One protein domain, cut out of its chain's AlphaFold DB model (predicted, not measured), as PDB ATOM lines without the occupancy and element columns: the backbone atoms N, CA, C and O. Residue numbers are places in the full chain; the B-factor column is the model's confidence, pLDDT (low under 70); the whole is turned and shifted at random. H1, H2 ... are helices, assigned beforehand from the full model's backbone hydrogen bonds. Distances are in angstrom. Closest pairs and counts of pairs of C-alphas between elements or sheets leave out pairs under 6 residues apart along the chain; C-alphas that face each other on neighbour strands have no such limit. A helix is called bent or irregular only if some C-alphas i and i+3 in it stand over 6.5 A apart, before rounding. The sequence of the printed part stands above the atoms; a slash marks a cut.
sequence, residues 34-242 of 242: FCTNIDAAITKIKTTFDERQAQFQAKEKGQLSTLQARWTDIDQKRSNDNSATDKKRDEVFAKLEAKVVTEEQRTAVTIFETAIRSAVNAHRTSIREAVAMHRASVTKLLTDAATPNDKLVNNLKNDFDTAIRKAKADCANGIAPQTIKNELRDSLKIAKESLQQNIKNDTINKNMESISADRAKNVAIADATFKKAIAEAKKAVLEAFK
ATOM      1  N   PHE A  34     246.002 130.503 197.891       83.06
ATOM      2  CA  PHE A  34     246.354 131.308 196.718       83.06
ATOM      3  C   PHE A  34     245.488 130.964 195.500       83.06
ATOM      4  O   PHE A  34     244.911 131.868 194.906       83.06
ATOM      5  N   CYS A  35     245.318 129.675 195.178       86.44
ATOM      6  CA  CYS A  35     244.487 129.256 194.046       86.44
ATOM      7  C   CYS A  35     242.998 129.572 194.237       86.44
ATOM      8  O   CYS A  35     242.334 129.952 193.279       86.44
ATOM      9  N   THR A  36     242.479 129.512 195.467       87.50
ATOM     10  CA  THR A  36     241.096 129.913 195.784       87.50
ATOM     11  C   THR A  36     240.868 131.412 195.573       87.50
ATOM     12  O   THR A  36     239.772 131.834 195.225       87.50
ATOM     13  N   ASN A  37     241.910 132.223 195.765       87.25
ATOM     14  CA  ASN A  37     241.851 133.683 195.673       87.25
ATOM     15  C   ASN A  37     242.510 134.240 194.399       87.25
ATOM     16  O   ASN A  37     242.686 135.458 194.282       87.25
ATOM     17  N   ILE A  38     242.900 133.380 193.452       86.44
ATOM     18  CA  ILE A  38     243.748 133.779 192.326       86.44
ATOM     19  C   ILE A  38     243.055 134.817 191.440       86.44
ATOM     20  O   ILE A  38     243.687 135.784 191.025       86.44
ATOM     21  N   ASP A  39     241.746 134.694 191.224       88.25
ATOM     22  CA  ASP A  39     240.981 135.649 190.420       88.25
ATOM     23  C   ASP A  39     240.908 137.039 191.067       88.25
ATOM     24  O   ASP A  39     241.054 138.053 190.376       88.25
ATOM     25  N   ALA A  40     240.767 137.109 192.393       87.69
ATOM     26  CA  ALA A  40     240.798 138.372 193.128       87.69
ATOM     27  C   ALA A  40     242.194 139.018 193.064       87.69
ATOM     28  O   ALA A  40     242.321 140.219 192.799       87.69
ATOM     29  N   ALA A  41     243.252 138.218 193.235       83.31
ATOM     30  CA  ALA A  41     244.631 138.683 193.108       83.31
ATOM     31  C   ALA A  41     244.931 139.199 191.689       83.31
ATOM     32  O   ALA A  41     245.481 140.291 191.526       83.31
ATOM     33  N   ILE A  42     244.503 138.463 190.659       86.00
ATOM     34  CA  ILE A  42     244.632 138.840 189.246       86.00
ATOM     35  C   ILE A  42     243.890 140.142 188.954       86.00
ATOM     36  O   ILE A  42     244.453 141.031 188.320       86.00
ATOM     37  N   THR A  43     242.652 140.281 189.432       87.50
ATOM     38  CA  THR A  43     241.844 141.491 189.220       87.50
ATOM     39  C   THR A  43     242.553 142.723 189.772       87.50
ATOM     40  O   THR A  43     242.645 143.749 189.096       87.50
ATOM     41  N   LYS A  44     243.147 142.609 190.966       86.50
ATOM     42  CA  LYS A  44     243.935 143.687 191.574       86.50
ATOM     43  C   LYS A  44     245.187 144.027 190.761       86.50
ATOM     44  O   LYS A  44     245.483 145.208 190.570       86.50
ATOM     45  N   ILE A  45     245.910 143.017 190.269       83.69
ATOM     46  CA  ILE A  45     247.095 143.210 189.416       83.69
ATOM     47  C   ILE A  45     246.707 143.935 188.122       83.69
ATOM     48  O   ILE A  45     247.343 144.933 187.786       83.69
ATOM     49  N   LYS A  46     245.647 143.484 187.438       86.06
ATOM     50  CA  LYS A  46     245.151 144.085 186.189       86.06
ATOM     51  C   LYS A  46     244.691 145.525 186.376       86.06
ATOM     52  O   LYS A  46     245.142 146.395 185.645       86.06
ATOM     53  N   THR A  47     243.887 145.790 187.405       86.75
ATOM     54  CA  THR A  47     243.414 147.152 187.712       86.75
ATOM     55  C   THR A  47     244.590 148.095 187.940       86.75
ATOM     56  O   THR A  47     244.676 149.153 187.324       86.75
ATOM     57  N   THR A  48     245.561 147.669 188.756       84.62
ATOM     58  CA  THR A  48     246.766 148.470 189.000       84.62
ATOM     59  C   THR A  48     247.543 148.687 187.693       84.62
ATOM     60  O   THR A  48     248.032 149.790 187.456       84.62
ATOM     61  N   PHE A  49     247.658 147.657 186.838       85.12
ATOM     62  CA  PHE A  49     248.292 147.733 185.514       85.12
ATOM     63  C   PHE A  49     247.659 148.807 184.636       85.12
ATOM     64  O   PHE A  49     248.360 149.718 184.193       85.12
ATOM     65  N   ASP A  50     246.345 148.736 184.453       86.31
ATOM     66  CA  ASP A  50     245.615 149.646 183.579       86.31
ATOM     67  C   ASP A  50     245.666 151.097 184.113       86.31
ATOM     68  O   ASP A  50     245.897 152.032 183.344       86.31
ATOM     69  N   GLU A  51     245.577 151.309 185.434       86.94
ATOM     70  CA  GLU A  51     245.753 152.636 186.051       86.94
ATOM     71  C   GLU A  51     247.138 153.233 185.773       86.94
ATOM     72  O   GLU A  51     247.274 154.414 185.436       86.94
ATOM     73  N   ARG A  52     248.197 152.427 185.912       83.88
ATOM     74  CA  ARG A  52     249.575 152.879 185.665       83.88
ATOM     75  C   ARG A  52     249.830 153.130 184.186       83.88
ATOM     76  O   ARG A  52     250.498 154.110 183.860       83.88
ATOM     77  N   GLN A  53     249.274 152.301 183.306       84.44
ATOM     78  CA  GLN A  53     249.301 152.524 181.862       84.44
ATOM     79  C   GLN A  53     248.633 153.859 181.505       84.44
ATOM     80  O   GLN A  53     249.229 154.672 180.796       84.44
ATOM     81  N   ALA A  54     247.450 154.138 182.057       85.38
ATOM     82  CA  ALA A  54     246.753 155.402 181.833       85.38
ATOM     83  C   ALA A  54     247.561 156.609 182.348       85.38
ATOM     84  O   ALA A  54     247.684 157.619 181.653       85.38
ATOM     85  N   GLN A  55     248.168 156.505 183.537       85.19
ATOM     86  CA  GLN A  55     249.042 157.551 184.084       85.19
ATOM     87  C   GLN A  55     250.271 157.808 183.205       85.19
ATOM     88  O   GLN A  55     250.667 158.962 183.034       85.19
ATOM     89  N   PHE A  56     250.874 156.754 182.653       82.50
ATOM     90  CA  PHE A  56     252.013 156.865 181.747       82.50
ATOM     91  C   PHE A  56     251.641 157.626 180.470       82.50
ATOM     92  O   PHE A  56     252.252 158.651 180.167       82.50
ATOM     93  N   GLN A  57     250.565 157.213 179.798       82.12
ATOM     94  CA  GLN A  57     250.083 157.867 178.577       82.12
ATOM     95  C   GLN A  57     249.655 159.321 178.825       82.12
ATOM     96  O   GLN A  57     249.921 160.210 178.013       82.12
ATOM     97  N   ALA A  58     249.010 159.595 179.964       83.50
ATOM     98  CA  ALA A  58     248.640 160.953 180.353       83.50
ATOM     99  C   ALA A  58     249.877 161.840 180.568       83.50
ATOM    100  O   ALA A  58     249.872 163.010 180.182       83.50
ATOM    101  N   LYS A  59     250.951 161.291 181.146       82.25
ATOM    102  CA  LYS A  59     252.215 162.009 181.342       82.25
ATOM    103  C   LYS A  59     252.921 162.317 180.034       82.25
ATOM    104  O   LYS A  59     253.351 163.455 179.868       82.25
ATOM    105  N   GLU A  60     253.010 161.359 179.118       78.88
ATOM    106  CA  GLU A  60     253.612 161.597 177.800       78.88
ATOM    107  C   GLU A  60     252.872 162.715 177.050       78.88
ATOM    108  O   GLU A  60     253.488 163.681 176.596       78.88
ATOM    109  N   LYS A  61     251.532 162.676 177.026       79.94
ATOM    110  CA  LYS A  61     250.717 163.743 176.417       79.94
ATOM    111  C   LYS A  61     250.872 165.089 177.134       79.94
ATOM    112  O   LYS A  61     250.997 166.129 176.488       79.94
ATOM    113  N   GLY A  62     250.886 165.081 178.468       82.56
ATOM    114  CA  GLY A  62     251.018 166.289 179.286       82.56
ATOM    115  C   GLY A  62     252.384 166.974 179.170       82.56
ATOM    116  O   GLY A  62     252.486 168.189 179.345       82.56
ATOM    117  N   GLN A  63     253.444 166.229 178.852       82.69
ATOM    118  CA  GLN A  63     254.779 166.794 178.647       82.69
ATOM    119  C   GLN A  63     254.829 167.697 177.413       82.69
ATOM    120  O   GLN A  63     255.337 168.818 177.503       82.69
ATOM    121  N   LEU A  64     254.266 167.250 176.287       84.06
ATOM    122  CA  LEU A  64     254.253 168.039 175.057       84.06
ATOM    123  C   LEU A  64     253.425 169.322 175.217       84.06
ATOM    124  O   LEU A  64     253.887 170.395 174.829       84.06
ATOM    125  N   SER A  65     252.254 169.244 175.855       85.38
ATOM    126  CA  SER A  65     251.419 170.429 176.095       85.38
ATOM    127  C   SER A  65     252.096 171.432 177.036       85.38
ATOM    128  O   SER A  65     252.114 172.633 176.761       85.38
ATOM    129  N   THR A  66     252.739 170.949 178.106       87.69
ATOM    130  CA  THR A  66     253.512 171.794 179.032       87.69
ATOM    131  C   THR A  66     254.656 172.503 178.310       87.69
ATOM    132  O   THR A  66     254.919 173.682 178.551       87.69
ATOM    133  N   LEU A  67     255.347 171.796 177.414       88.62
ATOM    134  CA  LEU A  67     256.443 172.354 176.635       88.62
ATOM    135  C   LEU A  67     255.959 173.441 175.666       88.62
ATOM    136  O   LEU A  67     256.550 174.520 175.614       88.62
ATOM    137  N   GLN A  68     254.855 173.193 174.958       90.00
ATOM    138  CA  GLN A  68     254.232 174.171 174.066       90.00
ATOM    139  C   GLN A  68     253.804 175.436 174.823       90.00
ATOM    140  O   GLN A  68     254.131 176.541 174.395       90.00
ATOM    141  N   ALA A  69     253.167 175.290 175.988       89.62
ATOM    142  CA  ALA A  69     252.774 176.428 176.819       89.62
ATOM    143  C   ALA A  69     253.985 177.274 177.256       89.62
ATOM    144  O   ALA A  69     253.955 178.504 177.173       89.62
ATOM    145  N   ARG A  70     255.088 176.625 177.657       89.94
ATOM    146  CA  ARG A  70     256.344 177.320 177.993       89.94
ATOM    147  C   ARG A  70     256.934 178.060 176.799       89.94
ATOM    148  O   ARG A  70     257.464 179.156 176.958       89.94
ATOM    149  N   TRP A  71     256.874 177.473 175.607       93.50
ATOM    150  CA  TRP A  71     257.346 178.133 174.393       93.50
ATOM    151  C   TRP A  71     256.551 179.395 174.073       93.50
ATOM    152  O   TRP A  71     257.172 180.407 173.749       93.50
ATOM    153  N   THR A  72     255.228 179.360 174.237       94.00
ATOM    154  CA  THR A  72     254.360 180.531 174.066       94.00
ATOM    155  C   THR A  72     254.694 181.642 175.064       94.00
ATOM    156  O   THR A  72     254.865 182.788 174.655       94.00
ATOM    157  N   ASP A  73     254.873 181.320 176.351       93.00
ATOM    158  CA  ASP A  73     255.280 182.303 177.372       93.00
ATOM    159  C   ASP A  73     256.634 182.957 177.037       93.00
ATOM    160  O   ASP A  73     256.792 184.180 177.089       93.00
ATOM    161  N   ILE A  74     257.613 182.148 176.622       92.25
ATOM    162  CA  ILE A  74     258.933 182.638 176.209       92.25
ATOM    163  C   ILE A  74     258.836 183.568 174.992       92.25
ATOM    164  O   ILE A  74     259.544 184.577 174.938       92.25
ATOM    165  N   ASP A  75     257.997 183.242 174.010       94.06
ATOM    166  CA  ASP A  75     257.829 184.078 172.820       94.06
ATOM    167  C   ASP A  75     257.145 185.399 173.145       94.06
ATOM    168  O   ASP A  75     257.572 186.438 172.635       94.06
ATOM    169  N   GLN A  76     256.163 185.387 174.047       94.75
ATOM    170  CA  GLN A  76     255.529 186.613 174.516       94.75
ATOM    171  C   GLN A  76     256.540 187.525 175.217       94.75
ATOM    172  O   GLN A  76     256.622 188.713 174.902       94.75
ATOM    173  N   LYS A  77     257.363 186.971 176.116       94.25
ATOM    174  CA  LYS A  77     258.436 187.725 176.786       94.25
ATOM    175  C   LYS A  77     259.412 188.320 175.773       94.25
ATOM    176  O   LYS A  77     259.659 189.521 175.798       94.25
ATOM    177  N   ARG A  78     259.877 187.515 174.810       94.19
ATOM    178  CA  ARG A  78     260.774 187.988 173.744       94.19
ATOM    179  C   ARG A  78     260.140 189.097 172.898       94.19
ATOM    180  O   ARG A  78     260.835 190.039 172.527       94.19
ATOM    181  N   SER A  79     258.850 188.997 172.579       94.94
ATOM    182  CA  SER A  79     258.114 190.029 171.837       94.94
ATOM    183  C   SER A  79     258.089 191.361 172.597       94.94
ATOM    184  O   SER A  79     258.405 192.418 172.038       94.94
ATOM    185  N   ASN A  80     257.808 191.304 173.900       94.31
ATOM    186  CA  ASN A  80     257.794 192.478 174.770       94.31
ATOM    187  C   ASN A  80     259.190 193.119 174.871       94.31
ATOM    188  O   ASN A  80     259.329 194.332 174.702       94.31
ATOM    189  N   ASP A  81     260.234 192.309 175.067       94.69
ATOM    190  CA  ASP A  81     261.624 192.777 175.141       94.69
ATOM    191  C   ASP A  81     262.090 193.414 173.825       94.69
ATOM    192  O   ASP A  81     262.785 194.437 173.824       94.69
ATOM    193  N   ASN A  82     261.683 192.835 172.693       94.75
ATOM    194  CA  ASN A  82     261.944 193.388 171.370       94.75
ATOM    195  C   ASN A  82     261.312 194.772 171.215       94.75
ATOM    196  O   ASN A  82     262.008 195.704 170.817       94.75
ATOM    197  N   SER A  83     260.044 194.918 171.600       96.88
ATOM    198  CA  SER A  83     259.312 196.186 171.520       96.88
ATOM    199  C   SER A  83     259.950 197.268 172.397       96.88
ATOM    200  O   SER A  83     260.176 198.394 171.953       96.88
ATOM    201  N   ALA A  84     260.331 196.921 173.630       96.06
ATOM    202  CA  ALA A  84     261.021 197.842 174.531       96.06
ATOM    203  C   ALA A  84     262.404 198.258 173.996       96.06
ATOM    204  O   ALA A  84     262.813 199.411 174.138       96.06
ATOM    205  N   THR A  85     263.131 197.326 173.374       95.56
ATOM    206  CA  THR A  85     264.441 197.600 172.766       95.56
ATOM    207  C   THR A  85     264.316 198.469 171.516       95.56
ATOM    208  O   THR A  85     265.163 199.333 171.295       95.56
ATOM    209  N   ASP A  86     263.263 198.277 170.721       97.25
ATOM    210  CA  ASP A  86     262.988 199.092 169.537       97.25
ATOM    211  C   ASP A  86     262.712 200.540 169.920       97.25
ATOM    212  O   ASP A  86     263.382 201.428 169.403       97.25
ATOM    213  N   LYS A  87     261.867 200.766 170.931       97.88
ATOM    214  CA  LYS A  87     261.606 202.111 171.455       97.88
ATOM    215  C   LYS A  87     262.887 202.825 171.898       97.88
ATOM    216  O   LYS A  87     263.139 203.956 171.502       97.88
ATOM    217  N   LYS A  88     263.741 202.151 172.679       97.50
ATOM    218  CA  LYS A  88     265.029 202.724 173.115       97.50
ATOM    219  C   LYS A  88     265.948 203.044 171.941       97.50
ATOM    220  O   LYS A  88     266.731 203.986 172.009       97.50
ATOM    221  N   ARG A  89     265.901 202.236 170.882       97.25
ATOM    222  CA  ARG A  89     266.694 202.474 169.679       97.25
ATOM    223  C   ARG A  89     266.180 203.694 168.917       97.25
ATOM    224  O   ARG A  89     267.000 204.518 168.534       97.25
ATOM    225  N   ASP A  90     264.867 203.838 168.770       97.75
ATOM    226  CA  ASP A  90     264.257 205.017 168.148       97.75
ATOM    227  C   ASP A  90     264.600 206.301 168.934       97.75
ATOM    228  O   ASP A  90     264.950 207.318 168.343       97.75
ATOM    229  N   GLU A  91     264.635 206.241 170.270       97.94
ATOM    230  CA  GLU A  91     265.105 207.354 171.113       97.94
ATOM    231  C   GLU A  91     266.589 207.707 170.883       97.94
ATOM    232  O   GLU A  91     266.979 208.871 170.979       97.94
ATOM    233  N   VAL A  92     267.446 206.716 170.608       96.00
ATOM    234  CA  VAL A  92     268.868 206.945 170.289       96.00
ATOM    235  C   VAL A  92     269.026 207.582 168.911       96.00
ATOM    236  O   VAL A  92     269.846 208.485 168.766       96.00
ATOM    237  N   PHE A  93     268.247 207.134 167.932       97.44
ATOM    238  CA  PHE A  93     268.214 207.697 166.585       97.44
ATOM    239  C   PHE A  93     267.783 209.165 166.598       97.44
ATOM    240  O   PHE A  93     268.563 210.014 166.177       97.44
ATOM    241  N   ALA A  94     266.678 209.498 167.270       97.88
ATOM    242  CA  ALA A  94     266.238 210.888 167.424       97.88
ATOM    243  C   ALA A  94     267.310 211.791 168.074       97.88
ATOM    244  O   ALA A  94     267.510 212.941 167.682       97.88
ATOM    245  N   LYS A  95     268.056 211.273 169.064       96.50
ATOM    246  CA  LYS A  95     269.179 212.005 169.682       96.50
ATOM    247  C   LYS A  95     270.363 212.204 168.739       96.50
ATOM    248  O   LYS A  95     271.126 213.147 168.940       96.50
ATOM    249  N   LEU A  96     270.576 211.295 167.792       95.12
ATOM    250  CA  LEU A  96     271.642 211.395 166.802       95.12
ATOM    251  C   LEU A  96     271.260 212.390 165.701       95.12
ATOM    252  O   LEU A  96     272.063 213.261 165.384       95.12
ATOM    253  N   GLU A  97     270.025 212.322 165.204       95.94
ATOM    254  CA  GLU A  97     269.466 213.286 164.248       95.94
ATOM    255  C   GLU A  97     269.524 214.721 164.781       95.94
ATOM    256  O   GLU A  97     269.920 215.633 164.062       95.94
ATOM    257  N   ALA A  98     269.228 214.930 166.069       97.00
ATOM    258  CA  ALA A  98     269.298 216.250 166.702       97.00
ATOM    259  C   ALA A  98     270.714 216.864 166.748       97.00
ATOM    260  O   ALA A  98     270.854 218.053 167.023       97.00
ATOM    261  N   LYS A  99     271.769 216.069 166.518       95.31
ATOM    262  CA  LYS A  99     273.167 216.535 166.483       95.31
ATOM    263  C   LYS A  99     273.673 216.845 165.078       95.31
ATOM    264  O   LYS A  99     274.801 217.307 164.942       95.31
ATOM    265  N   VAL A 100     272.888 216.539 164.054       96.88
ATOM    266  CA  VAL A 100     273.258 216.768 162.660       96.88
ATOM    267  C   VAL A 100     273.312 218.269 162.386       96.88
ATOM    268  O   VAL A 100     272.336 218.981 162.616       96.88
ATOM    269  N   VAL A 101     274.440 218.736 161.857       96.75
ATOM    270  CA  VAL A 101     274.661 220.132 161.454       96.75
ATOM    271  C   VAL A 101     274.776 220.258 159.934       96.75
ATOM    272  O   VAL A 101     274.322 221.252 159.373       96.75
ATOM    273  N   THR A 102     275.341 219.251 159.262       96.81
ATOM    274  CA  THR A 102     275.567 219.264 157.807       96.81
ATOM    275  C   THR A 102     274.715 218.228 157.072       96.81
ATOM    276  O   THR A 102     274.174 217.296 157.673       96.81
ATOM    277  N   GLU A 103     274.589 218.372 155.753       95.12
ATOM    278  CA  GLU A 103     273.825 217.426 154.932       95.12
ATOM    279  C   GLU A 103     274.540 216.071 154.793       95.12
ATOM    280  O   GLU A 103     273.902 215.015 154.760       95.12
ATOM    281  N   GLU A 104     275.874 216.071 154.819       94.12
ATOM    282  CA  GLU A 104     276.692 214.855 154.851       94.12
ATOM    283  C   GLU A 104     276.424 214.059 156.134       94.12
ATOM    284  O   GLU A 104     276.204 212.845 156.084       94.12
ATOM    285  N   GLN A 105     276.358 214.743 157.282       95.94
ATOM    286  CA  GLN A 105     275.989 214.131 158.559       95.94
ATOM    287  C   GLN A 105     274.561 213.574 158.515       95.94
ATOM    288  O   GLN A 105     274.336 212.448 158.957       95.94
ATOM    289  N   ARG A 106     273.600 214.309 157.936       96.75
ATOM    290  CA  ARG A 106     272.205 213.852 157.784       96.75
ATOM    291  C   ARG A 106     272.111 212.562 156.975       96.75
ATOM    292  O   ARG A 106     271.432 211.611 157.377       96.75
ATOM    293  N   THR A 107     272.820 212.528 155.852       95.00
ATOM    294  CA  THR A 107     272.881 211.365 154.967       95.00
ATOM    295  C   THR A 107     273.494 210.171 155.699       95.00
ATOM    296  O   THR A 107     272.932 209.073 155.678       95.00
ATOM    297  N   ALA A 108     274.594 210.382 156.429       96.19
ATOM    298  CA  ALA A 108     275.249 209.333 157.206       96.19
ATOM    299  C   ALA A 108     274.361 208.775 158.333       96.19
ATOM    300  O   ALA A 108     274.338 207.559 158.541       96.19
ATOM    301  N   VAL A 109     273.597 209.625 159.031       97.56
ATOM    302  CA  VAL A 109     272.628 209.183 160.051       97.56
ATOM    303  C   VAL A 109     271.525 208.332 159.424       97.56
ATOM    304  O   VAL A 109     271.287 207.222 159.891       97.56
ATOM    305  N   THR A 110     270.932 208.768 158.311       96.94
ATOM    306  CA  THR A 110     269.901 207.991 157.597       96.94
ATOM    307  C   THR A 110     270.406 206.599 157.184       96.94
ATOM    308  O   THR A 110     269.723 205.583 157.376       96.94
ATOM    309  N   ILE A 111     271.629 206.529 156.647       96.38
ATOM    310  CA  ILE A 111     272.275 205.262 156.265       96.38
ATOM    311  C   ILE A 111     272.507 204.386 157.499       96.38
ATOM    312  O   ILE A 111     272.214 203.188 157.471       96.38
ATOM    313  N   PHE A 112     272.996 204.973 158.593       97.69
ATOM    314  CA  PHE A 112     273.211 204.273 159.854       97.69
ATOM    315  C   PHE A 112     271.922 203.665 160.398       97.69
ATOM    316  O   PHE A 112     271.886 202.471 160.685       97.69
ATOM    317  N   GLU A 113     270.847 204.443 160.499       97.94
ATOM    318  CA  GLU A 113     269.560 203.953 160.992       97.94
ATOM    319  C   GLU A 113     269.044 202.777 160.171       97.94
ATOM    320  O   GLU A 113     268.660 201.741 160.725       97.94
ATOM    321  N   THR A 114     269.105 202.908 158.845       97.81
ATOM    322  CA  THR A 114     268.716 201.854 157.905       97.81
ATOM    323  C   THR A 114     269.550 200.591 158.120       97.81
ATOM    324  O   THR A 114     268.997 199.494 158.250       97.81
ATOM    325  N   ALA A 115     270.874 200.732 158.231       97.88
ATOM    326  CA  ALA A 115     271.788 199.616 158.455       97.88
ATOM    327  C   ALA A 115     271.517 198.908 159.791       97.88
ATOM    328  O   ALA A 115     271.446 197.679 159.842       97.88
ATOM    329  N   ILE A 116     271.295 199.663 160.871       98.31
ATOM    330  CA  ILE A 116     270.989 199.097 162.188       98.31
ATOM    331  C   ILE A 116     269.628 198.387 162.175       98.31
ATOM    332  O   ILE A 116     269.528 197.271 162.689       98.31
ATOM    333  N   ARG A 117     268.576 198.985 161.594       97.88
ATOM    334  CA  ARG A 117     267.248 198.347 161.493       97.88
ATOM    335  C   ARG A 117     267.320 197.050 160.688       97.88
ATOM    336  O   ARG A 117     266.770 196.036 161.120       97.88
ATOM    337  N   SER A 118     268.050 197.058 159.574       97.62
ATOM    338  CA  SER A 118     268.301 195.864 158.764       97.62
ATOM    339  C   SER A 118     269.035 194.780 159.563       97.62
ATOM    340  O   SER A 118     268.562 193.645 159.642       97.62
ATOM    341  N   ALA A 119     270.120 195.138 160.258       97.69
ATOM    342  CA  ALA A 119     270.879 194.211 161.097       97.69
ATOM    343  C   ALA A 119     270.020 193.594 162.214       97.69
ATOM    344  O   ALA A 119     270.094 192.390 162.461       97.69
ATOM    345  N   VAL A 120     269.174 194.393 162.873       98.19
ATOM    346  CA  VAL A 120     268.247 193.913 163.912       98.19
ATOM    347  C   VAL A 120     267.224 192.938 163.327       98.19
ATOM    348  O   VAL A 120     266.979 191.883 163.914       98.19
ATOM    349  N   ASN A 121     266.640 193.253 162.171       97.75
ATOM    350  CA  ASN A 121     265.663 192.382 161.513       97.75
ATOM    351  C   ASN A 121     266.285 191.052 161.071       97.75
ATOM    352  O   ASN A 121     265.682 189.993 161.282       97.75
ATOM    353  N   ALA A 122     267.499 191.091 160.519       98.00
ATOM    354  CA  ALA A 122     268.257 189.899 160.162       98.00
ATOM    355  C   ALA A 122     268.556 189.041 161.402       98.00
ATOM    356  O   ALA A 122     268.234 187.855 161.421       98.00
ATOM    357  N   HIS A 123     269.060 189.654 162.481       97.75
ATOM    358  CA  HIS A 123     269.341 188.965 163.745       97.75
ATOM    359  C   HIS A 123     268.099 188.275 164.311       97.75
ATOM    360  O   HIS A 123     268.118 187.074 164.581       97.75
ATOM    361  N   ARG A 124     266.982 189.000 164.419       97.25
ATOM    362  CA  ARG A 124     265.707 188.448 164.900       97.25
ATOM    363  C   ARG A 124     265.217 187.286 164.047       97.25
ATOM    364  O   ARG A 124     264.688 186.316 164.593       97.25
ATOM    365  N   THR A 125     265.387 187.376 162.733       97.50
ATOM    366  CA  THR A 125     264.996 186.317 161.800       97.50
ATOM    367  C   THR A 125     265.828 185.061 162.024       97.50
ATOM    368  O   THR A 125     265.242 184.016 162.296       97.50
ATOM    369  N   SER A 126     267.156 185.175 162.081       96.94
ATOM    370  CA  SER A 126     268.034 184.030 162.356       96.94
ATOM    371  C   SER A 126     267.780 183.401 163.733       96.94
ATOM    372  O   SER A 126     267.768 182.179 163.868       96.94
ATOM    373  N   ILE A 127     267.512 184.207 164.769       96.81
ATOM    374  CA  ILE A 127     267.156 183.684 166.099       96.81
ATOM    375  C   ILE A 127     265.822 182.927 166.059       96.81
ATOM    376  O   ILE A 127     265.701 181.860 166.662       96.81
ATOM    377  N   ARG A 128     264.815 183.456 165.354       96.12
ATOM    378  CA  ARG A 128     263.508 182.802 165.193       96.12
ATOM    379  C   ARG A 128     263.633 181.476 164.445       96.12
ATOM    380  O   ARG A 128     263.037 180.500 164.887       96.12
ATOM    381  N   GLU A 129     264.431 181.424 163.385       96.44
ATOM    382  CA  GLU A 129     264.725 180.190 162.648       96.44
ATOM    383  C   GLU A 129     265.415 179.156 163.543       96.44
ATOM    384  O   GLU A 129     264.956 178.019 163.638       96.44
ATOM    385  N   ALA A 130     266.452 179.557 164.287       95.50
ATOM    386  CA  ALA A 130     267.144 178.676 165.229       95.50
ATOM    387  C   ALA A 130     266.205 178.116 166.314       95.50
ATOM    388  O   ALA A 130     266.284 176.939 166.671       95.50
ATOM    389  N   VAL A 131     265.295 178.946 166.834       95.75
ATOM    390  CA  VAL A 131     264.275 178.520 167.803       95.75
ATOM    391  C   VAL A 131     263.256 177.579 167.158       95.75
ATOM    392  O   VAL A 131     262.934 176.559 167.762       95.75
ATOM    393  N   ALA A 132     262.769 177.876 165.954       95.69
ATOM    394  CA  ALA A 132     261.808 177.033 165.247       95.69
ATOM    395  C   ALA A 132     262.386 175.643 164.950       95.69
ATOM    396  O   ALA A 132     261.744 174.641 165.264       95.69
ATOM    397  N   MET A 133     263.624 175.576 164.450       95.31
ATOM    398  CA  MET A 133     264.333 174.314 164.219       95.31
ATOM    399  C   MET A 133     264.489 173.512 165.512       95.31
ATOM    400  O   MET A 133     264.151 172.334 165.545       95.31
ATOM    401  N   HIS A 134     264.922 174.153 166.601       94.75
ATOM    402  CA  HIS A 134     265.038 173.489 167.899       94.75
ATOM    403  C   HIS A 134     263.699 172.893 168.355       94.75
ATOM    404  O   HIS A 134     263.637 171.726 168.728       94.75
ATOM    405  N   ARG A 135     262.608 173.663 168.283       95.19
ATOM    406  CA  ARG A 135     261.266 173.197 168.671       95.19
ATOM    407  C   ARG A 135     260.777 172.037 167.815       95.19
ATOM    408  O   ARG A 135     260.207 171.090 168.357       95.19
ATOM    409  N   ALA A 136     261.005 172.102 166.506       94.56
ATOM    410  CA  ALA A 136     260.662 171.029 165.584       94.56
ATOM    411  C   ALA A 136     261.432 169.747 165.929       94.56
ATOM    412  O   ALA A 136     260.815 168.695 166.078       94.56
ATOM    413  N   SER A 137     262.746 169.841 166.158       93.50
ATOM    414  CA  SER A 137     263.577 168.692 166.534       93.50
ATOM    415  C   SER A 137     263.184 168.097 167.886       93.50
ATOM    416  O   SER A 137     263.101 166.878 168.007       93.50
ATOM    417  N   VAL A 138     262.886 168.930 168.891       92.25
ATOM    418  CA  VAL A 138     262.397 168.452 170.195       92.25
ATOM    419  C   VAL A 138     261.048 167.750 170.047       92.25
ATOM    420  O   VAL A 138     260.874 166.651 170.564       92.25
ATOM    421  N   THR A 139     260.105 168.350 169.318       91.38
ATOM    422  CA  THR A 139     258.783 167.750 169.078       91.38
ATOM    423  C   THR A 139     258.922 166.411 168.365       91.38
ATOM    424  O   THR A 139     258.328 165.427 168.793       91.38
ATOM    425  N   LYS A 140     259.753 166.353 167.320       90.31
ATOM    426  CA  LYS A 140     260.024 165.122 166.578       90.31
ATOM    427  C   LYS A 140     260.613 164.043 167.484       90.31
ATOM    428  O   LYS A 140     260.104 162.932 167.486       90.31
ATOM    429  N   LEU A 141     261.626 164.375 168.288       89.31
ATOM    430  CA  LEU A 141     262.252 163.431 169.217       89.31
ATOM    431  C   LEU A 141     261.237 162.833 170.206       89.31
ATOM    432  O   LEU A 141     261.286 161.638 170.480       89.31
ATOM    433  N   LEU A 142     260.311 163.649 170.721       85.81
ATOM    434  CA  LEU A 142     259.263 163.189 171.635       85.81
ATOM    435  C   LEU A 142     258.231 162.295 170.941       85.81
ATOM    436  O   LEU A 142     257.881 161.244 171.470       85.81
ATOM    437  N   THR A 143     257.773 162.681 169.751       84.88
ATOM    438  CA  THR A 143     256.819 161.881 168.968       84.88
ATOM    439  C   THR A 143     257.424 160.543 168.541       84.88
ATOM    440  O   THR A 143     256.769 159.507 168.653       84.88
ATOM    441  N   ASP A 144     258.685 160.547 168.105       84.69
ATOM    442  CA  ASP A 144     259.406 159.337 167.704       84.69
ATOM    443  C   ASP A 144     259.610 158.379 168.889       84.69
ATOM    444  O   ASP A 144     259.623 157.166 168.694       84.69
ATOM    445  N   ALA A 145     259.747 158.901 170.113       82.88
ATOM    446  CA  ALA A 145     259.881 158.096 171.326       82.88
ATOM    447  C   ALA A 145     258.550 157.492 171.813       82.88
ATOM    448  O   ALA A 145     258.553 156.406 172.392       82.88
ATOM    449  N   ALA A 146     257.414 158.147 171.550       80.56
ATOM    450  CA  ALA A 146     256.104 157.693 172.021       80.56
ATOM    451  C   ALA A 146     255.694 156.332 171.423       80.56
ATOM    452  O   ALA A 146     255.242 155.443 172.138       80.56
ATOM    453  N   THR A 147     255.911 156.122 170.119       77.56
ATOM    454  CA  THR A 147     255.472 154.882 169.442       77.56
ATOM    455  C   THR A 147     256.200 153.624 169.956       77.56
ATOM    456  O   THR A 147     255.536 152.628 170.267       77.56
ATOM    457  N   PRO A 148     257.543 153.614 170.091       82.25
ATOM    458  CA  PRO A 148     258.255 152.513 170.736       82.25
ATOM    459  C   PRO A 148     257.820 152.288 172.186       82.25
ATOM    460  O   PRO A 148     257.664 151.136 172.585       82.25
ATOM    461  N   ASN A 149     257.580 153.352 172.958       83.00
ATOM    462  CA  ASN A 149     257.128 153.237 174.344       83.00
ATOM    463  C   ASN A 149     255.756 152.560 174.447       83.00
ATOM    464  O   ASN A 149     255.610 151.608 175.213       83.00
ATOM    465  N   ASP A 150     254.783 152.968 173.629       83.69
ATOM    466  CA  ASP A 150     253.466 152.324 173.560       83.69
ATOM    467  C   ASP A 150     253.591 150.831 173.222       83.69
ATOM    468  O   ASP A 150     252.939 149.981 173.838       83.69
ATOM    469  N   LYS A 151     254.481 150.477 172.285       85.19
ATOM    470  CA  LYS A 151     254.765 149.076 171.950       85.19
ATOM    471  C   LYS A 151     255.345 148.310 173.143       85.19
ATOM    472  O   LYS A 151     254.917 147.188 173.401       85.19
ATOM    473  N   LEU A 152     256.292 148.892 173.875       86.50
ATOM    474  CA  LEU A 152     256.889 148.261 175.054       86.50
ATOM    475  C   LEU A 152     255.867 148.063 176.183       86.50
ATOM    476  O   LEU A 152     255.854 147.008 176.816       86.50
ATOM    477  N   VAL A 153     254.973 149.030 176.404       86.69
ATOM    478  CA  VAL A 153     253.882 148.910 177.382       86.69
ATOM    479  C   VAL A 153     252.882 147.823 176.967       86.69
ATOM    480  O   VAL A 153     252.454 147.030 177.805       86.69
ATOM    481  N   ASN A 154     252.551 147.724 175.676       88.50
ATOM    482  CA  ASN A 154     251.699 146.647 175.162       88.50
ATOM    483  C   ASN A 154     252.360 145.268 175.295       88.50
ATOM    484  O   ASN A 154     251.692 144.302 175.657       88.50
ATOM    485  N   ASN A 155     253.673 145.171 175.070       88.69
ATOM    486  CA  ASN A 155     254.420 143.937 175.321       88.69
ATOM    487  C   ASN A 155     254.353 143.542 176.801       88.69
ATOM    488  O   ASN A 155     254.023 142.400 177.103       88.69
ATOM    489  N   LEU A 156     254.544 144.497 177.719       89.12
ATOM    490  CA  LEU A 156     254.392 144.248 179.154       89.12
ATOM    491  C   LEU A 156     252.988 143.721 179.499       89.12
ATOM    492  O   LEU A 156     252.861 142.790 180.293       89.12
ATOM    493  N   LYS A 157     251.934 144.282 178.889       90.62
ATOM    494  CA  LYS A 157     250.556 143.795 179.068       90.62
ATOM    495  C   LYS A 157     250.414 142.336 178.629       90.62
ATOM    496  O   LYS A 157     249.845 141.528 179.360       90.62
ATOM    497  N   ASN A 158     250.963 141.994 177.465       91.38
ATOM    498  CA  ASN A 158     250.927 140.633 176.929       91.38
ATOM    499  C   ASN A 158     251.696 139.640 177.815       91.38
ATOM    500  O   ASN A 158     251.223 138.518 178.029       91.38
ATOM    501  N   ASP A 159     252.838 140.054 178.364       90.50
ATOM    502  CA  ASP A 159     253.624 139.255 179.308       90.50
ATOM    503  C   ASP A 159     252.841 139.019 180.608       90.50
ATOM    504  O   ASP A 159     252.768 137.890 181.099       90.50
ATOM    505  N   PHE A 160     252.175 140.059 181.125       90.25
ATOM    506  CA  PHE A 160     251.299 139.965 182.297       90.25
ATOM    507  C   PHE A 160     250.143 138.990 182.052       90.25
ATOM    508  O   PHE A 160     249.917 138.089 182.861       90.25
ATOM    509  N   ASP A 161     249.427 139.125 180.934       90.75
ATOM    510  CA  ASP A 161     248.317 138.233 180.591       90.75
ATOM    511  C   ASP A 161     248.780 136.782 180.392       90.75
ATOM    512  O   ASP A 161     248.075 135.846 180.776       90.75
ATOM    513  N   THR A 162     249.981 136.574 179.850       92.81
ATOM    514  CA  THR A 162     250.576 135.239 179.694       92.81
ATOM    515  C   THR A 162     250.920 134.611 181.041       92.81
ATOM    516  O   THR A 162     250.507 133.477 181.295       92.81
ATOM    517  N   ALA A 163     251.586 135.348 181.933       92.31
ATOM    518  CA  ALA A 163     251.908 134.875 183.278       92.31
ATOM    519  C   ALA A 163     250.637 134.564 184.090       92.31
ATOM    520  O   ALA A 163     250.555 133.542 184.770       92.31
ATOM    521  N   ILE A 164     249.604 135.403 183.956       90.62
ATOM    522  CA  ILE A 164     248.294 135.204 184.583       90.62
ATOM    523  C   ILE A 164     247.610 133.931 184.066       90.62
ATOM    524  O   ILE A 164     247.118 133.136 184.868       90.62
ATOM    525  N   ARG A 165     247.572 133.711 182.741       93.88
ATOM    526  CA  ARG A 165     247.000 132.483 182.156       93.88
ATOM    527  C   ARG A 165     247.729 131.236 182.646       93.88
ATOM    528  O   ARG A 165     247.061 130.268 183.001       93.88
ATOM    529  N   LYS A 166     249.067 131.279 182.706       93.50
ATOM    530  CA  LYS A 166     249.879 130.176 183.232       93.50
ATOM    531  C   LYS A 166     249.508 129.871 184.683       93.50
ATOM    532  O   LYS A 166     249.157 128.740 184.985       93.50
ATOM    533  N   ALA A 167     249.466 130.889 185.544       92.00
ATOM    534  CA  ALA A 167     249.137 130.704 186.955       92.00
ATOM    535  C   ALA A 167     247.740 130.086 187.171       92.00
ATOM    536  O   ALA A 167     247.571 129.227 188.035       92.00
ATOM    537  N   LYS A 168     246.739 130.470 186.361       92.44
ATOM    538  CA  LYS A 168     245.410 129.829 186.388       92.44
ATOM    539  C   LYS A 168     245.463 128.360 185.968       92.44
ATOM    540  O   LYS A 168     244.843 127.525 186.622       92.44
ATOM    541  N   ALA A 169     246.187 128.054 184.893       94.75
ATOM    542  CA  ALA A 169     246.343 126.685 184.410       94.75
ATOM    543  C   ALA A 169     247.064 125.803 185.442       94.75
ATOM    544  O   ALA A 169     246.613 124.697 185.720       94.75
ATOM    545  N   ASP A 170     248.120 126.311 186.077       93.56
ATOM    546  CA  ASP A 170     248.852 125.584 187.116       93.56
ATOM    547  C   ASP A 170     247.980 125.310 188.349       93.56
ATOM    548  O   ASP A 170     248.043 124.218 188.915       93.56
ATOM    549  N   CYS A 171     247.113 126.259 188.731       92.38
ATOM    550  CA  CYS A 171     246.129 126.041 189.793       92.38
ATOM    551  C   CYS A 171     245.124 124.941 189.427       92.38
ATOM    552  O   CYS A 171     244.792 124.119 190.278       92.38
ATOM    553  N   ALA A 172     244.663 124.888 188.172       93.00
ATOM    554  CA  ALA A 172     243.775 123.825 187.695       93.00
ATOM    555  C   ALA A 172     244.474 122.453 187.632       93.00
ATOM    556  O   ALA A 172     243.841 121.429 187.869       93.00
ATOM    557  N   ASN A 173     245.783 122.442 187.374       94.25
ATOM    558  CA  ASN A 173     246.613 121.236 187.326       94.25
ATOM    559  C   ASN A 173     247.104 120.769 188.709       94.25
ATOM    560  O   ASN A 173     247.864 119.806 188.792       94.25
ATOM    561  N   GLY A 174     246.703 121.442 189.796       92.06
ATOM    562  CA  GLY A 174     247.066 121.053 191.161       92.06
ATOM    563  C   GLY A 174     248.538 121.281 191.516       92.06
ATOM    564  O   GLY A 174     249.048 120.647 192.440       92.06
ATOM    565  N   ILE A 175     249.236 122.173 190.805       93.06
ATOM    566  CA  ILE A 175     250.602 122.563 191.166       93.06
ATOM    567  C   ILE A 175     250.588 123.231 192.548       93.06
ATOM    568  O   ILE A 175     249.651 123.947 192.907       93.06
ATOM    569  N   ALA A 176     251.642 123.003 193.338       90.50
ATOM    570  CA  ALA A 176     251.747 123.553 194.684       90.50
ATOM    571  C   ALA A 176     251.576 125.090 194.666       90.50
ATOM    572  O   ALA A 176     252.324 125.773 193.958       90.50
ATOM    573  N   PRO A 177     250.653 125.662 195.466       87.06
ATOM    574  CA  PRO A 177     250.350 127.096 195.450       87.06
ATOM    575  C   PRO A 177     251.572 128.013 195.588       87.06
ATOM    576  O   PRO A 177     251.643 129.064 194.949       87.06
ATOM    577  N   GLN A 178     252.560 127.595 196.384       87.00
ATOM    578  CA  GLN A 178     253.794 128.349 196.586       87.00
ATOM    579  C   GLN A 178     254.652 128.433 195.319       87.00
ATOM    580  O   GLN A 178     255.208 129.489 195.017       87.00
ATOM    581  N   THR A 179     254.724 127.345 194.552       89.50
ATOM    582  CA  THR A 179     255.424 127.313 193.263       89.50
ATOM    583  C   THR A 179     254.771 128.289 192.290       89.50
ATOM    584  O   THR A 179     255.452 129.154 191.746       89.50
ATOM    585  N   ILE A 180     253.440 128.247 192.168       90.88
ATOM    586  CA  ILE A 180     252.678 129.127 191.268       90.88
ATOM    587  C   ILE A 180     252.878 130.601 191.639       90.88
ATOM    588  O   ILE A 180     253.117 131.447 190.775       90.88
ATOM    589  N   LYS A 181     252.800 130.922 192.934       86.19
ATOM    590  CA  LYS A 181     252.993 132.280 193.450       86.19
ATOM    591  C   LYS A 181     254.379 132.827 193.098       86.19
ATOM    592  O   LYS A 181     254.479 133.967 192.640       86.19
ATOM    593  N   ASN A 182     255.426 132.029 193.307       88.06
ATOM    594  CA  ASN A 182     256.803 132.425 193.018       88.06
ATOM    595  C   ASN A 182     257.029 132.603 191.513       88.06
ATOM    596  O   ASN A 182     257.533 133.646 191.104       88.06
ATOM    597  N   GLU A 183     256.572 131.658 190.691       90.69
ATOM    598  CA  GLU A 183     256.695 131.739 189.233       90.69
ATOM    599  C   GLU A 183     255.951 132.943 188.647       90.69
ATOM    600  O   GLU A 183     256.493 133.655 187.798       90.69
ATOM    601  N   LEU A 184     254.729 133.220 189.122       88.06
ATOM    602  CA  LEU A 184     253.974 134.402 188.712       88.06
ATOM    603  C   LEU A 184     254.727 135.678 189.096       88.06
ATOM    604  O   LEU A 184     254.918 136.555 188.256       88.06
ATOM    605  N   ARG A 185     255.183 135.789 190.349       87.62
ATOM    606  CA  ARG A 185     255.938 136.956 190.823       87.62
ATOM    607  C   ARG A 185     257.199 137.186 189.988       87.62
ATOM    608  O   ARG A 185     257.457 138.321 189.587       87.62
ATOM    609  N   ASP A 186     257.965 136.134 189.733       88.19
ATOM    610  CA  ASP A 186     259.225 136.218 188.998       88.19
ATOM    611  C   ASP A 186     258.982 136.569 187.523       88.19
ATOM    612  O   ASP A 186     259.662 137.442 186.987       88.19
ATOM    613  N   SER A 187     257.936 136.013 186.901       89.06
ATOM    614  CA  SER A 187     257.525 136.371 185.534       89.06
ATOM    615  C   SER A 187     257.148 137.852 185.417       89.06
ATOM    616  O   SER A 187     257.622 138.550 184.519       89.06
ATOM    617  N   LEU A 188     256.348 138.370 186.357       87.94
ATOM    618  CA  LEU A 188     255.977 139.791 186.375       87.94
ATOM    619  C   LEU A 188     257.192 140.697 186.635       87.94
ATOM    620  O   LEU A 188     257.281 141.793 186.077       87.94
ATOM    621  N   LYS A 189     258.137 140.246 187.470       87.12
ATOM    622  CA  LYS A 189     259.391 140.960 187.731       87.12
ATOM    623  C   LYS A 189     260.246 141.055 186.466       87.12
ATOM    624  O   LYS A 189     260.669 142.158 186.129       87.12
ATOM    625  N   ILE A 190     260.449 139.947 185.756       87.06
ATOM    626  CA  ILE A 190     261.226 139.907 184.508       87.06
ATOM    627  C   ILE A 190     260.610 140.838 183.459       87.06
ATOM    628  O   ILE A 190     261.319 141.647 182.862       87.06
ATOM    629  N   ALA A 191     259.287 140.785 183.277       86.56
ATOM    630  CA  ALA A 191     258.600 141.642 182.314       86.56
ATOM    631  C   ALA A 191     258.792 143.137 182.645       86.56
ATOM    632  O   ALA A 191     259.084 143.957 181.772       86.56
ATOM    633  N   LYS A 192     258.726 143.497 183.934       83.69
ATOM    634  CA  LYS A 192     259.011 144.860 184.403       83.69
ATOM    635  C   LYS A 192     260.463 145.274 184.155       83.69
ATOM    636  O   LYS A 192     260.699 146.387 183.690       83.69
ATOM    637  N   GLU A 193     261.429 144.426 184.492       84.81
ATOM    638  CA  GLU A 193     262.852 144.718 184.281       84.81
ATOM    639  C   GLU A 193     263.160 144.896 182.791       84.81
ATOM    640  O   GLU A 193     263.878 145.825 182.422       84.81
ATOM    641  N   SER A 194     262.533 144.092 181.929       83.50
ATOM    642  CA  SER A 194     262.595 144.249 180.476       83.50
ATOM    643  C   SER A 194     262.064 145.615 180.032       83.50
ATOM    644  O   SER A 194     262.763 146.339 179.321       83.50
ATOM    645  N   LEU A 195     260.884 146.040 180.506       83.94
ATOM    646  CA  LEU A 195     260.363 147.383 180.214       83.94
ATOM    647  C   LEU A 195     261.355 148.475 180.651       83.94
ATOM    648  O   LEU A 195     261.647 149.397 179.894       83.94
ATOM    649  N   GLN A 196     261.905 148.357 181.862       81.69
ATOM    650  CA  GLN A 196     262.837 149.338 182.416       81.69
ATOM    651  C   GLN A 196     264.140 149.448 181.625       81.69
ATOM    652  O   GLN A 196     264.660 150.549 181.448       81.69
ATOM    653  N   GLN A 197     264.670 148.325 181.149       79.88
ATOM    654  CA  GLN A 197     265.872 148.306 180.321       79.88
ATOM    655  C   GLN A 197     265.614 148.899 178.932       79.88
ATOM    656  O   GLN A 197     266.469 149.620 178.421       79.88
ATOM    657  N   ASN A 198     264.439 148.641 178.353       77.69
ATOM    658  CA  ASN A 198     264.092 149.106 177.013       77.69
ATOM    659  C   ASN A 198     263.655 150.584 176.967       77.69
ATOM    660  O   ASN A 198     263.875 151.237 175.954       77.69
ATOM    661  N   ILE A 199     263.117 151.142 178.061       75.50
ATOM    662  CA  ILE A 199     262.798 152.583 178.188       75.50
ATOM    663  C   ILE A 199     264.039 153.415 178.588       75.50
ATOM    664  O   ILE A 199     263.936 154.593 178.916       75.50
ATOM    665  N   LYS A 200     265.260 152.861 178.585       67.44
ATOM    666  CA  LYS A 200     266.449 153.661 178.928       67.44
ATOM    667  C   LYS A 200     266.575 154.892 178.019       67.44
ATOM    668  O   LYS A 200     266.830 154.794 176.823       67.44
ATOM    669  N   ASN A 201     266.459 156.069 178.636       67.56
ATOM    670  CA  ASN A 201     266.428 157.370 177.965       67.56
ATOM    671  C   ASN A 201     267.807 157.884 177.512       67.56
ATOM    672  O   ASN A 201     267.912 159.041 177.111       67.56
ATOM    673  N   ASP A 202     268.867 157.073 177.545       70.81
ATOM    674  CA  ASP A 202     270.229 157.527 177.228       70.81
ATOM    675  C   ASP A 202     270.329 158.106 175.809       70.81
ATOM    676  O   ASP A 202     270.977 159.129 175.590       70.81
ATOM    677  N   THR A 203     269.629 157.500 174.849       77.38
ATOM    678  CA  THR A 203     269.552 158.005 173.471       77.38
ATOM    679  C   THR A 203     268.769 159.316 173.391       77.38
ATOM    680  O   THR A 203     269.199 160.243 172.708       77.38
ATOM    681  N   ILE A 204     267.650 159.435 174.115       82.06
ATOM    682  CA  ILE A 204     266.846 160.668 174.150       82.06
ATOM    683  C   ILE A 204     267.661 161.813 174.756       82.06
ATOM    684  O   ILE A 204     267.675 162.905 174.195       82.06
ATOM    685  N   ASN A 205     268.380 161.560 175.851       81.50
ATOM    686  CA  ASN A 205     269.222 162.557 176.506       81.50
ATOM    687  C   ASN A 205     270.339 163.044 175.574       81.50
ATOM    688  O   ASN A 205     270.461 164.247 175.360       81.50
ATOM    689  N   LYS A 206     271.076 162.126 174.934       85.25
ATOM    690  CA  LYS A 206     272.120 162.473 173.952       85.25
ATOM    691  C   LYS A 206     271.568 163.271 172.770       85.25
ATOM    692  O   LYS A 206     272.154 164.272 172.361       85.25
ATOM    693  N   ASN A 207     270.413 162.871 172.241       88.00
ATOM    694  CA  ASN A 207     269.762 163.602 171.155       88.00
ATOM    695  C   ASN A 207     269.331 165.004 171.610       88.00
ATOM    696  O   ASN A 207     269.508 165.970 170.873       88.00
ATOM    697  N   MET A 208     268.816 165.141 172.834       88.81
ATOM    698  CA  MET A 208     268.413 166.429 173.400       88.81
ATOM    699  C   MET A 208     269.608 167.368 173.625       88.81
ATOM    700  O   MET A 208     269.511 168.573 173.364       88.81
ATOM    701  N   GLU A 209     270.745 166.830 174.069       89.00
ATOM    702  CA  GLU A 209     272.014 167.554 174.167       89.00
ATOM    703  C   GLU A 209     272.470 168.065 172.794       89.00
ATOM    704  O   GLU A 209     272.732 169.260 172.648       89.00
ATOM    705  N   SER A 210     272.463 167.205 171.768       92.31
ATOM    706  CA  SER A 210     272.803 167.581 170.386       92.31
ATOM    707  C   SER A 210     271.888 168.686 169.850       92.31
ATOM    708  O   SER A 210     272.365 169.723 169.391       92.31
ATOM    709  N   ILE A 211     270.567 168.527 169.988       93.25
ATOM    710  CA  ILE A 211     269.560 169.513 169.549       93.25
ATOM    711  C   ILE A 211     269.778 170.882 170.212       93.25
ATOM    712  O   ILE A 211     269.519 171.942 169.627       93.25
ATOM    713  N   SER A 212     270.243 170.884 171.456       89.81
ATOM    714  CA  SER A 212     270.519 172.109 172.199       89.81
ATOM    715  C   SER A 212     271.856 172.735 171.818       89.81
ATOM    716  O   SER A 212     271.939 173.963 171.724       89.81
ATOM    717  N   ALA A 213     272.875 171.919 171.539       92.19
ATOM    718  CA  ALA A 213     274.154 172.373 171.005       92.19
ATOM    719  C   ALA A 213     273.979 173.045 169.634       92.19
ATOM    720  O   ALA A 213     274.504 174.140 169.417       92.19
ATOM    721  N   ASP A 214     273.157 172.469 168.752       92.88
ATOM    722  CA  ASP A 214     272.846 173.046 167.440       92.88
ATOM    723  C   ASP A 214     272.140 174.398 167.564       92.88
ATOM    724  O   ASP A 214     272.508 175.373 166.898       92.88
ATOM    725  N   ARG A 215     271.167 174.510 168.480       95.19
ATOM    726  CA  ARG A 215     270.530 175.797 168.783       95.19
ATOM    727  C   ARG A 215     271.559 176.820 169.266       95.19
ATOM    728  O   ARG A 215     271.549 177.954 168.790       95.19
ATOM    729  N   ALA A 216     272.420 176.445 170.212       93.69
ATOM    730  CA  ALA A 216     273.428 177.342 170.769       93.69
ATOM    731  C   ALA A 216     274.407 177.834 169.694       93.69
ATOM    732  O   ALA A 216     274.694 179.030 169.626       93.69
ATOM    733  N   LYS A 217     274.850 176.935 168.810       95.25
ATOM    734  CA  LYS A 217     275.701 177.252 167.661       95.25
ATOM    735  C   LYS A 217     275.034 178.261 166.723       95.25
ATOM    736  O   LYS A 217     275.638 179.282 166.406       95.25
ATOM    737  N   ASN A 218     273.786 178.019 166.324       94.25
ATOM    738  CA  ASN A 218     273.064 178.909 165.409       94.25
ATOM    739  C   ASN A 218     272.817 180.298 166.019       94.25
ATOM    740  O   ASN A 218     272.961 181.312 165.336       94.25
ATOM    741  N   VAL A 219     272.519 180.363 167.320       96.06
ATOM    742  CA  VAL A 219     272.404 181.636 168.049       96.06
ATOM    743  C   VAL A 219     273.745 182.374 168.090       96.06
ATOM    744  O   VAL A 219     273.784 183.571 167.823       96.06
ATOM    745  N   ALA A 220     274.850 181.677 168.369       95.81
ATOM    746  CA  ALA A 220     276.178 182.289 168.400       95.81
ATOM    747  C   ALA A 220     276.588 182.866 167.034       95.81
ATOM    748  O   ALA A 220     277.160 183.955 166.974       95.81
ATOM    749  N   ILE A 221     276.257 182.169 165.942       95.00
ATOM    750  CA  ILE A 221     276.472 182.657 164.573       95.00
ATOM    751  C   ILE A 221     275.649 183.928 164.323       95.00
ATOM    752  O   ILE A 221     276.205 184.930 163.874       95.00
ATOM    753  N   ALA A 222     274.355 183.922 164.660       97.44
ATOM    754  CA  ALA A 222     273.497 185.097 164.512       97.44
ATOM    755  C   ALA A 222     274.040 186.304 165.300       97.44
ATOM    756  O   ALA A 222     274.134 187.408 164.761       97.44
ATOM    757  N   ASP A 223     274.459 186.091 166.550       97.00
ATOM    758  CA  ASP A 223     275.041 187.131 167.402       97.00
ATOM    759  C   ASP A 223     276.348 187.694 166.827       97.00
ATOM    760  O   ASP A 223     276.574 188.906 166.881       97.00
ATOM    761  N   ALA A 224     277.221 186.840 166.287       97.38
ATOM    762  CA  ALA A 224     278.476 187.266 165.671       97.38
ATOM    763  C   ALA A 224     278.225 188.132 164.428       97.38
ATOM    764  O   ALA A 224     278.790 189.224 164.315       97.38
ATOM    765  N   THR A 225     277.325 187.691 163.545       96.81
ATOM    766  CA  THR A 225     276.917 188.440 162.348       96.81
ATOM    767  C   THR A 225     276.313 189.791 162.717       96.81
ATOM    768  O   THR A 225     276.698 190.817 162.157       96.81
ATOM    769  N   PHE A 226     275.424 189.820 163.714       98.31
ATOM    770  CA  PHE A 226     274.819 191.059 164.193       98.31
ATOM    771  C   PHE A 226     275.863 192.032 164.748       98.31
ATOM    772  O   PHE A 226     275.904 193.189 164.342       98.31
ATOM    773  N   LYS A 227     276.755 191.570 165.635       98.12
ATOM    774  CA  LYS A 227     277.817 192.414 166.210       98.12
ATOM    775  C   LYS A 227     278.701 193.037 165.136       98.12
ATOM    776  O   LYS A 227     279.011 194.222 165.235       98.12
ATOM    777  N   LYS A 228     279.078 192.253 164.122       97.75
ATOM    778  CA  LYS A 228     279.863 192.737 162.986       97.75
ATOM    779  C   LYS A 228     279.118 193.846 162.233       97.75
ATOM    780  O   LYS A 228     279.662 194.939 162.105       97.75
ATOM    781  N   ALA A 229     277.861 193.612 161.854       97.62
ATOM    782  CA  ALA A 229     277.046 194.593 161.132       97.62
ATOM    783  C   ALA A 229     276.858 195.907 161.918       97.62
ATOM    784  O   ALA A 229     276.976 196.999 161.366       97.62
ATOM    785  N   ILE A 230     276.623 195.820 163.234       97.62
ATOM    786  CA  ILE A 230     276.505 197.005 164.098       97.62
ATOM    787  C   ILE A 230     277.832 197.775 164.177       97.62
ATOM    788  O   ILE A 230     277.820 199.006 164.182       97.62
ATOM    789  N   ALA A 231     278.972 197.085 164.271       97.38
ATOM    790  CA  ALA A 231     280.285 197.727 164.337       97.38
ATOM    791  C   ALA A 231     280.623 198.474 163.037       97.38
ATOM    792  O   ALA A 231     281.092 199.611 163.094       97.38
ATOM    793  N   GLU A 232     280.329 197.869 161.887       94.94
ATOM    794  CA  GLU A 232     280.510 198.482 160.566       94.94
ATOM    795  C   GLU A 232     279.636 199.735 160.407       94.94
ATOM    796  O   GLU A 232     280.154 200.803 160.082       94.94
ATOM    797  N   ALA A 233     278.344 199.650 160.750       95.88
ATOM    798  CA  ALA A 233     277.436 200.797 160.705       95.88
ATOM    799  C   ALA A 233     277.909 201.943 161.617       95.88
ATOM    800  O   ALA A 233     277.939 203.105 161.213       95.88
ATOM    801  N   LYS A 234     278.332 201.622 162.848       95.38
ATOM    802  CA  LYS A 234     278.854 202.620 163.795       95.38
ATOM    803  C   LYS A 234     280.107 203.317 163.277       95.38
ATOM    804  O   LYS A 234     280.246 204.520 163.467       95.38
ATOM    805  N   LYS A 235     281.024 202.575 162.656       95.31
ATOM    806  CA  LYS A 235     282.238 203.157 162.083       95.31
ATOM    807  C   LYS A 235     281.889 204.168 160.986       95.31
ATOM    808  O   LYS A 235     282.387 205.287 161.042       95.31
ATOM    809  N   ALA A 236     280.994 203.794 160.070       90.62
ATOM    810  CA  ALA A 236     280.587 204.643 158.952       90.62
ATOM    811  C   ALA A 236     279.956 205.966 159.415       90.62
ATOM    812  O   ALA A 236     280.310 207.026 158.907       90.62
ATOM    813  N   VAL A 237     279.068 205.932 160.418       94.31
ATOM    814  CA  VAL A 237     278.463 207.176 160.922       94.31
ATOM    815  C   VAL A 237     279.473 208.041 161.666       94.31
ATOM    816  O   VAL A 237     279.493 209.245 161.469       94.31
ATOM    817  N   LEU A 238     280.363 207.453 162.473       94.19
ATOM    818  CA  LEU A 238     281.377 208.218 163.204       94.19
ATOM    819  C   LEU A 238     282.350 208.950 162.275       94.19
ATOM    820  O   LEU A 238     282.824 210.018 162.638       94.19
ATOM    821  N   GLU A 239     282.659 208.394 161.105       93.50
ATOM    822  CA  GLU A 239     283.522 209.050 160.114       93.50
ATOM    823  C   GLU A 239     282.910 210.341 159.556       93.50
ATOM    824  O   GLU A 239     283.656 211.275 159.297       93.50
ATOM    825  N   ALA A 240     281.580 210.436 159.462       91.69
ATOM    826  CA  ALA A 240     280.887 211.645 159.006       91.69
ATOM    827  C   ALA A 240     280.773 212.752 160.076       91.69
ATOM    828  O   ALA A 240     280.436 213.887 159.757       91.69
ATOM    829  N   PHE A 241     281.022 212.422 161.349       92.00
ATOM    830  CA  PHE A 241     280.986 213.365 162.479       92.00
ATOM    831  C   PHE A 241     282.384 213.814 162.942       92.00
ATOM    832  O   PHE A 241     282.496 214.469 163.980       92.00
ATOM    833  N   LYS A 242     283.437 213.430 162.219       88.25
ATOM    834  CA  LYS A 242     284.799 213.945 162.413       88.25
ATOM    835  C   LYS A 242     284.989 215.232 161.629       88.25
ATOM    836  O   LYS A 242     285.706 216.100 162.163       88.25
TER     837      LYS A 242
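This is residues 34 to 242 of the 242 residues of an uncharacterized protein of Candidatus Nomurabacteria bacterium (UniProt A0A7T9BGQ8). The model is a long, thin rod of nearly parallel helix lines: the very long helix H2 runs almost the full length, H1 runs back along one side of it, and H3 and then H4, end to end, run along another side. H1 sits loosely beside H2 and reaches neither H3 nor H4, and its residues 76 to 81 stand free. The printed part has 209 residues, with four named helices in the order H1, H2, H3, H4 and no named strand; the class is all helix. It is extended, with a radius of gyration of the C-alphas of 31.5 A and spans of 108 by 24 by 19 A.

H2, residues 103 to 172, is the longest helix and measures 103.6 A from first to last C-alpha; it begins at C-alpha 103 at (273.825, 217.426, 154.932) and ends at C-alpha 172 at (243.775, 123.825, 187.695). H2 is neither bent nor irregular, but only just: C-alphas 144 and 147 are 6.2 A apart. H1, residues 38 to 97, measures 88.2 A and begins at C-alpha 38 at (243.748, 133.779, 192.326). H3, residues 177 to 198, measures 31.8 A. H4, residues 202 to 240, measures 58.1 A and ends at C-alpha 240 at (280.887, 211.645, 159.006).

H2 is the hub and touches the three other helices; the packing is mostly aligned, with these three pairs at a shallow tilt. H4 touches H2 with 48 pairs of C-alphas within 8 A, at 4 degrees and opposite ways; their closest C-alphas, of Ala 108 and Val 237, are 5.4 A apart. H3 touches H2 at residues 152 to 171 of H2 alone, at 18 degrees and opposite ways; the closest C-alphas, of Ala 167 and Ile 180, are 5.8 A apart. H2 and H3 form a helical hairpin. H1 and H2 form another: they touch with 11 pairs within 8 A, at 2 degrees and opposite ways, and their closest C-alphas, of Glu 97 and Val 109, are 6.7 A apart. H1 is apart from H3 and from H4, and H3 and H4 are apart too. Every O i to N i+4 pair is within hydrogen-bond range in H3; in H1 it is 55 of 56, in H2 64 of 66 and in H4 34 of 35.

The two C-alphas farthest apart, of Thr 102 and Gly 174, are 107.6 A apart. The printed part has no cut and ends at residue 242, the chain's last residue. The three links, H1 to H2, H2 to H3 and H3 to H4, are tight. The mean pLDDT of the printed part is 90.8, and residues 200 to 201, in the link between H3 and H4, are under 70.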